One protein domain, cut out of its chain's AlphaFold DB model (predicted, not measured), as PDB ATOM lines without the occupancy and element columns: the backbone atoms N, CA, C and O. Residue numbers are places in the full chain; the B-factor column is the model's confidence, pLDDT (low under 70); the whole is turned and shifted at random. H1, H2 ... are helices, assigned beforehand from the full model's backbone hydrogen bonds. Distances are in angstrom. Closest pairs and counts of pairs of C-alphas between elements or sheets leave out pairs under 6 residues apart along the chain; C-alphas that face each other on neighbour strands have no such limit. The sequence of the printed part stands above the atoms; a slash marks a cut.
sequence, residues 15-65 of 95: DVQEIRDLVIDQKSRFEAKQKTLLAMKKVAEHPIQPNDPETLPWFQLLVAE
ATOM      1  N   ASP A  15     254.699 171.830 379.076       93.94
ATOM      2  CA  ASP A  15     255.661 171.966 377.971       93.94
ATOM      3  C   ASP A  15     255.622 170.732 377.055       93.94
ATOM      4  O   ASP A  15     255.705 170.826 375.830       93.94
ATOM      5  N   VAL A  16     255.440 169.543 377.639       94.25
ATOM      6  CA  VAL A  16     255.317 168.294 376.876       94.25
ATOM      7  C   VAL A  16     254.031 168.268 376.047       94.25
ATOM      8  O   VAL A  16     254.052 167.781 374.914       94.25
ATOM      9  N   GLN A  17     252.913 168.770 376.580       95.12
ATOM     10  CA  GLN A  17     251.664 168.856 375.817       95.12
ATOM     11  C   GLN A  17     251.780 169.851 374.662       95.12
ATOM     12  O   GLN A  17     251.417 169.507 373.541       95.12
ATOM     13  N   GLU A  18     252.377 171.020 374.896       95.38
ATOM     14  CA  GLU A  18     252.590 172.024 373.847       95.38
ATOM     15  C   GLU A  18     253.401 171.453 372.672       95.38
ATOM     16  O   GLU A  18     253.040 171.620 371.505       95.38
ATOM     17  N   ILE A  19     254.465 170.700 372.969       95.25
ATOM     18  CA  ILE A  19     255.275 170.042 371.937       95.25
ATOM     19  C   ILE A  19     254.456 168.996 371.170       95.25
ATOM     20  O   ILE A  19     254.586 168.896 369.948       95.25
ATOM     21  N   ARG A  20     253.605 168.210 371.845       96.06
ATOM     22  CA  ARG A  20     252.737 167.235 371.160       96.06
ATOM     23  C   ARG A  20     251.772 167.926 370.208       96.06
ATOM     24  O   ARG A  20     251.667 167.500 369.058       96.06
ATOM     25  N   ASP A  21     251.120 168.986 370.665       97.31
ATOM     26  CA  ASP A  21     250.163 169.743 369.861       97.31
ATOM     27  C   ASP A  21     250.840 170.353 368.630       97.31
ATOM     28  O   ASP A  21     250.334 170.242 367.509       97.31
ATOM     29  N   LEU A  22     252.045 170.900 368.802       96.69
ATOM     30  CA  LEU A  22     252.849 171.420 367.701       96.69
ATOM     31  C   LEU A  22     253.185 170.337 366.664       96.69
ATOM     32  O   LEU A  22     253.094 170.579 365.459       96.69
ATOM     33  N   VAL A  23     253.561 169.136 367.107       97.12
ATOM     34  CA  VAL A  23     253.870 168.015 366.205       97.12
ATOM     35  C   VAL A  23     252.622 167.557 365.448       97.12
ATOM     36  O   VAL A  23     252.702 167.267 364.250       97.12
ATOM     37  N   ILE A  24     251.462 167.523 366.109       96.81
ATOM     38  CA  ILE A  24     250.178 167.197 365.473       96.81
ATOM     39  C   ILE A  24     249.859 168.213 364.370       96.81
ATOM     40  O   ILE A  24     249.545 167.823 363.241       96.81
ATOM     41  N   ASP A  25     250.003 169.507 364.659       96.44
ATOM     42  CA  ASP A  25     249.769 170.570 363.683       96.44
ATOM     43  C   ASP A  25     250.732 170.457 362.490       96.44
ATOM     44  O   ASP A  25     250.299 170.426 361.334       96.44
ATOM     45  N   GLN A  26     252.030 170.279 362.741       95.38
ATOM     46  CA  GLN A  26     253.027 170.086 361.685       95.38
ATOM     47  C   GLN A  26     252.703 168.891 360.782       95.38
ATOM     48  O   GLN A  26     252.791 169.009 359.555       95.38
ATOM     49  N   LYS A  27     252.288 167.762 361.368       96.75
ATOM     50  CA  LYS A  27     251.895 166.568 360.616       96.75
ATOM     51  C   LYS A  27     250.673 166.833 359.738       96.75
ATOM     52  O   LYS A  27     250.702 166.522 358.548       96.75
ATOM     53  N   SER A  28     249.645 167.480 360.285       94.06
ATOM     54  CA  SER A  28     248.426 167.811 359.536       94.06
ATOM     55  C   SER A  28     248.715 168.746 358.352       94.06
ATOM     56  O   SER A  28     248.232 168.534 357.234       94.06
ATOM     57  N   ARG A  29     249.596 169.736 358.552       94.00
ATOM     58  CA  ARG A  29     250.041 170.661 357.502       94.00
ATOM     59  C   ARG A  29     250.847 169.945 356.427       94.00
ATOM     60  O   ARG A  29     250.729 170.283 355.247       94.00
ATOM     61  N   PHE A  30     251.681 168.984 356.815       95.38
ATOM     62  CA  PHE A  30     252.458 168.186 355.875       95.38
ATOM     63  C   PHE A  30     251.551 167.314 355.003       95.38
ATOM     64  O   PHE A  30     251.666 167.352 353.779       95.38
ATOM     65  N   GLU A  31     250.597 166.609 355.608       94.69
ATOM     66  CA  GLU A  31     249.630 165.774 354.887       94.69
ATOM     67  C   GLU A  31     248.783 166.601 353.908       94.69
ATOM     68  O   GLU A  31     248.608 166.213 352.749       94.69
ATOM     69  N   ALA A  32     248.328 167.787 354.324       91.62
ATOM     70  CA  ALA A  32     247.601 168.706 353.452       91.62
ATOM     71  C   ALA A  32     248.448 169.149 352.246       91.62
ATOM     72  O   ALA A  32     247.982 169.098 351.105       91.62
ATOM     73  N   LYS A  33     249.712 169.532 352.473       92.69
ATOM     74  CA  LYS A  33     250.641 169.900 351.393       92.69
ATOM     75  C   LYS A  33     250.900 168.734 350.449       92.69
ATOM     76  O   LYS A  33     250.869 168.927 349.236       92.69
ATOM     77  N   GLN A  34     251.115 167.535 350.980       92.19
ATOM     78  CA  GLN A  34     251.343 166.339 350.175       92.19
ATOM     79  C   GLN A  34     250.127 166.023 349.299       92.19
ATOM     80  O   GLN A  34     250.283 165.753 348.110       92.19
ATOM     81  N   LYS A  35     248.913 166.125 349.849       90.88
ATOM     82  CA  LYS A  35     247.672 165.942 349.087       90.88
ATOM     83  C   LYS A  35     247.550 166.955 347.948       90.88
ATOM     84  O   LYS A  35     247.239 166.565 346.823       90.88
ATOM     85  N   THR A  36     247.833 168.229 348.212       85.00
ATOM     86  CA  THR A  36     247.798 169.278 347.183       85.00
ATOM     87  C   THR A  36     248.863 169.053 346.113       85.00
ATOM     88  O   THR A  36     248.555 169.134 344.928       85.00
ATOM     89  N   LEU A  37     250.093 168.706 346.500       89.38
ATOM     90  CA  LEU A  37     251.170 168.407 345.554       89.38
ATOM     91  C   LEU A  37     250.847 167.193 344.684       89.38
ATOM     92  O   LEU A  37     251.106 167.221 343.488       89.38
ATOM     93  N   LEU A  38     250.243 166.147 345.251       87.06
ATOM     94  CA  LEU A  38     249.788 164.990 344.482       87.06
ATOM     95  C   LEU A  38     248.672 165.363 343.499       87.06
ATOM     96  O   LEU A  38     248.689 164.890 342.365       87.06
ATOM     97  N   ALA A  39     247.729 166.218 343.898       81.38
ATOM     98  CA  ALA A  39     246.695 166.718 342.995       81.38
ATOM     99  C   ALA A  39     247.303 167.544 341.850       81.38
ATOM    100  O   ALA A  39     246.989 167.304 340.688       81.38
ATOM    101  N   MET A  40     248.232 168.452 342.164       78.69
ATOM    102  CA  MET A  40     248.962 169.237 341.165       78.69
ATOM    103  C   MET A  40     249.781 168.346 340.230       78.69
ATOM    104  O   MET A  40     249.763 168.549 339.021       78.69
ATOM    105  N   LYS A  41     250.447 167.321 340.770       84.12
ATOM    106  CA  LYS A  41     251.194 166.338 339.985       84.12
ATOM    107  C   LYS A  41     250.282 165.595 339.010       84.12
ATOM    108  O   LYS A  41     250.623 165.504 337.839       84.12
ATOM    109  N   LYS A  42     249.115 165.119 339.456       77.81
ATOM    110  CA  LYS A  42     248.144 164.448 338.576       77.81
ATOM    111  C   LYS A  42     247.683 165.352 337.433       77.81
ATOM    112  O   LYS A  42     247.628 164.892 336.301       77.81
ATOM    113  N   VAL A  43     247.409 166.625 337.724       78.06
ATOM    114  CA  VAL A  43     247.034 167.626 336.709       78.06
ATOM    115  C   VAL A  43     248.186 167.907 335.739       78.06
ATOM    116  O   VAL A  43     247.943 168.147 334.564       78.06
ATOM    117  N   ALA A  44     249.435 167.881 336.205       75.44
ATOM    118  CA  ALA A  44     250.600 168.077 335.345       75.44
ATOM    119  C   ALA A  44     250.897 166.855 334.456       75.44
ATOM    120  O   ALA A  44     251.266 167.026 333.298       75.44
ATOM    121  N   GLU A  45     250.746 165.635 334.984       76.50
ATOM    122  CA  GLU A  45     250.955 164.385 334.234       76.50
ATOM    123  C   GLU A  45     249.828 164.121 333.226       76.50
ATOM    124  O   GLU A  45     250.087 163.629 332.131       76.50
ATOM    125  N   HIS A  46     248.594 164.478 333.584       69.25
ATOM    126  CA  HIS A  46     247.420 164.403 332.719       69.25
ATOM    127  C   HIS A  46     246.847 165.817 332.592       69.25
ATOM    128  O   HIS A  46     245.895 166.155 333.307       69.25
ATOM    129  N   PRO A  47     247.450 166.678 331.747       64.94
ATOM    130  CA  PRO A  47     246.887 167.991 331.480       64.94
ATOM    131  C   PRO A  47     245.466 167.772 330.984       64.94
ATOM    132  O   PRO A  47     245.283 167.106 329.969       64.94
ATOM    133  N   ILE A  48     244.494 168.280 331.749       62.50
ATOM    134  CA  ILE A  48     243.060 168.082 331.531       62.50
ATOM    135  C   ILE A  48     242.764 168.291 330.049       62.50
ATOM    136  O   ILE A  48     242.779 169.428 329.565       62.50
ATOM    137  N   GLN A  49     242.537 167.198 329.321       64.06
ATOM    138  CA  GLN A  49     242.146 167.319 327.935       64.06
ATOM    139  C   GLN A  49     240.653 167.639 327.932       64.06
ATOM    140  O   GLN A  49     239.887 167.027 328.679       64.06
ATOM    141  N   PRO A  50     240.191 168.571 327.086       58.97
ATOM    142  CA  PRO A  50     238.774 168.930 327.012       58.97
ATOM    143  C   PRO A  50     237.857 167.748 326.638       58.97
ATOM    144  O   PRO A  50     236.642 167.871 326.757       58.97
ATOM    145  N   ASN A  51     238.428 166.613 326.218       60.50
ATOM    146  CA  ASN A  51     237.726 165.379 325.870       60.50
ATOM    147  C   ASN A  51     237.875 164.241 326.900       60.50
ATOM    148  O   ASN A  51     237.386 163.145 326.632       60.50
ATOM    149  N   ASP A  52     238.509 164.458 328.058       63.47
ATOM    150  CA  ASP A  52     238.655 163.399 329.063       63.47
ATOM    151  C   ASP A  52     237.323 163.149 329.797       63.47
ATOM    152  O   ASP A  52     236.852 164.033 330.526       63.47
ATOM    153  N   PRO A  53     236.718 161.949 329.681       67.12
ATOM    154  CA  PRO A  53     235.381 161.664 330.208       67.12
ATOM    155  C   PRO A  53     235.285 161.782 331.735       67.12
ATOM    156  O   PRO A  53     234.212 162.075 332.257       67.12
ATOM    157  N   GLU A  54     236.397 161.621 332.459       70.75
ATOM    158  CA  GLU A  54     236.438 161.772 333.920       70.75
ATOM    159  C   GLU A  54     236.400 163.234 334.392       70.75
ATOM    160  O   GLU A  54     236.032 163.507 335.535       70.75
ATOM    161  N   THR A  55     236.747 164.192 333.529       67.81
ATOM    162  CA  THR A  55     236.833 165.618 333.895       67.81
ATOM    163  C   THR A  55     235.571 166.402 333.530       67.81
ATOM    164  O   THR A  55     235.260 167.417 334.160       67.81
ATOM    165  N   LEU A  56     234.779 165.889 332.583       70.12
ATOM    166  CA  LEU A  56     233.490 166.457 332.171       70.12
ATOM    167  C   LEU A  56     232.502 166.703 333.330       70.12
ATOM    168  O   LEU A  56     231.887 167.772 333.337       70.12
ATOM    169  N   PRO A  57     232.344 165.810 334.332       77.31
ATOM    170  CA  PRO A  57     231.413 166.037 335.439       77.31
ATOM    171  C   PRO A  57     231.820 167.239 336.297       77.31
ATOM    172  O   PRO A  57     230.975 168.019 336.737       77.31
ATOM    173  N   TRP A  58     233.127 167.416 336.505       74.50
ATOM    174  CA  TRP A  58     233.674 168.533 337.271       74.50
ATOM    175  C   TRP A  58     233.480 169.867 336.539       74.50
ATOM    176  O   TRP A  58     233.043 170.846 337.150       74.50
ATOM    177  N   PHE A  59     233.704 169.897 335.220       77.69
ATOM    178  CA  PHE A  59     233.413 171.077 334.404       77.69
ATOM    179  C   PHE A  59     231.926 171.418 334.365       77.69
ATOM    180  O   PHE A  59     231.575 172.590 334.476       77.69
ATOM    181  N   GLN A  60     231.046 170.422 334.250       79.50
ATOM    182  CA  GLN A  60     229.601 170.649 334.274       79.50
ATOM    183  C   GLN A  60     229.150 171.269 335.601       79.50
ATOM    184  O   GLN A  60     228.375 172.222 335.590       79.50
ATOM    185  N   LEU A  61     229.686 170.798 336.731       82.56
ATOM    186  CA  LEU A  61     229.434 171.376 338.055       82.56
ATOM    187  C   LEU A  61     229.907 172.832 338.160       82.56
ATOM    188  O   LEU A  61     229.164 173.693 338.636       82.56
ATOM    189  N   LEU A  62     231.115 173.126 337.675       82.62
ATOM    190  CA  LEU A  62     231.656 174.488 337.650       82.62
ATOM    191  C   LEU A  62     230.838 175.432 336.768       82.62
ATOM    192  O   LEU A  62     230.556 176.561 337.167       82.62
ATOM    193  N   VAL A  63     230.448 174.977 335.576       83.31
ATOM    194  CA  VAL A  63     229.627 175.753 334.642       83.31
ATOM    195  C   VAL A  63     228.228 175.974 335.215       83.31
ATOM    196  O   VAL A  63     227.722 177.092 335.137       83.31
ATOM    197  N   ALA A  64     227.624 174.966 335.848       83.25
ATOM    198  CA  ALA A  64     226.317 175.089 336.491       83.25
ATOM    199  C   ALA A  64     226.334 176.104 337.646       83.25
ATOM    200  O   ALA A  64     225.472 176.982 337.701       83.25
ATOM    201  N   GLU A  65     227.338 176.048 338.527       82.44
ATOM    202  CA  GLU A  65     227.480 177.005 339.632       82.44
ATOM    203  C   GLU A  65     227.774 178.425 339.121       82.44
ATOM    204  O   GLU A  65     227.195 179.400 339.607       82.44
TER     205      GLU A  65
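Overview. This is residues 15 to 65 of the 95 residues of an uncharacterized protein of Suillus luteus UH-Slu-Lm8-n1 (UniProt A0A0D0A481). One long, straight helix, H1, makes most of the length, and a loop at its end leads to a short helix, H2, set off from it and turned to the side, as the foot of a rough L. The two helices have no contact with each other. The printed part has 51 residues, with H1 then H2 along it, no named strand, and the class all helix. It is extended, with a radius of gyration of the C-alphas of 17.9 A and spans of 55 by 27 by 11 A.

Along the chain. H1, residues 15 to 45, runs 44.6 A from C-alpha 15 at (255.661, 171.966, 377.971) to C-alpha 45 at (250.955, 164.385, 334.234). H2, residues 56 to 65, measures 14.2 A and ends with C-alpha 65 at (227.480, 177.005, 339.632).

Arrangement. H1 and H2 are apart, with no C-alpha of the one within 8 A of the other. A short link of 10 residues joins them. Residues 15 to 47, of which 15 to 45 belong to H1, stand free, and so do residues 60 to 65 of H2. In H1 and H2 every O i to N i+4 pair is within hydrogen-bond range.

Size, cuts and confidence. The two C-alphas farthest apart, those of Asp 15 and Asn 51, are 55.5 A apart. The printed part has no cut. The model's pLDDT is under 70 at residues 46 to 53 and residue 55.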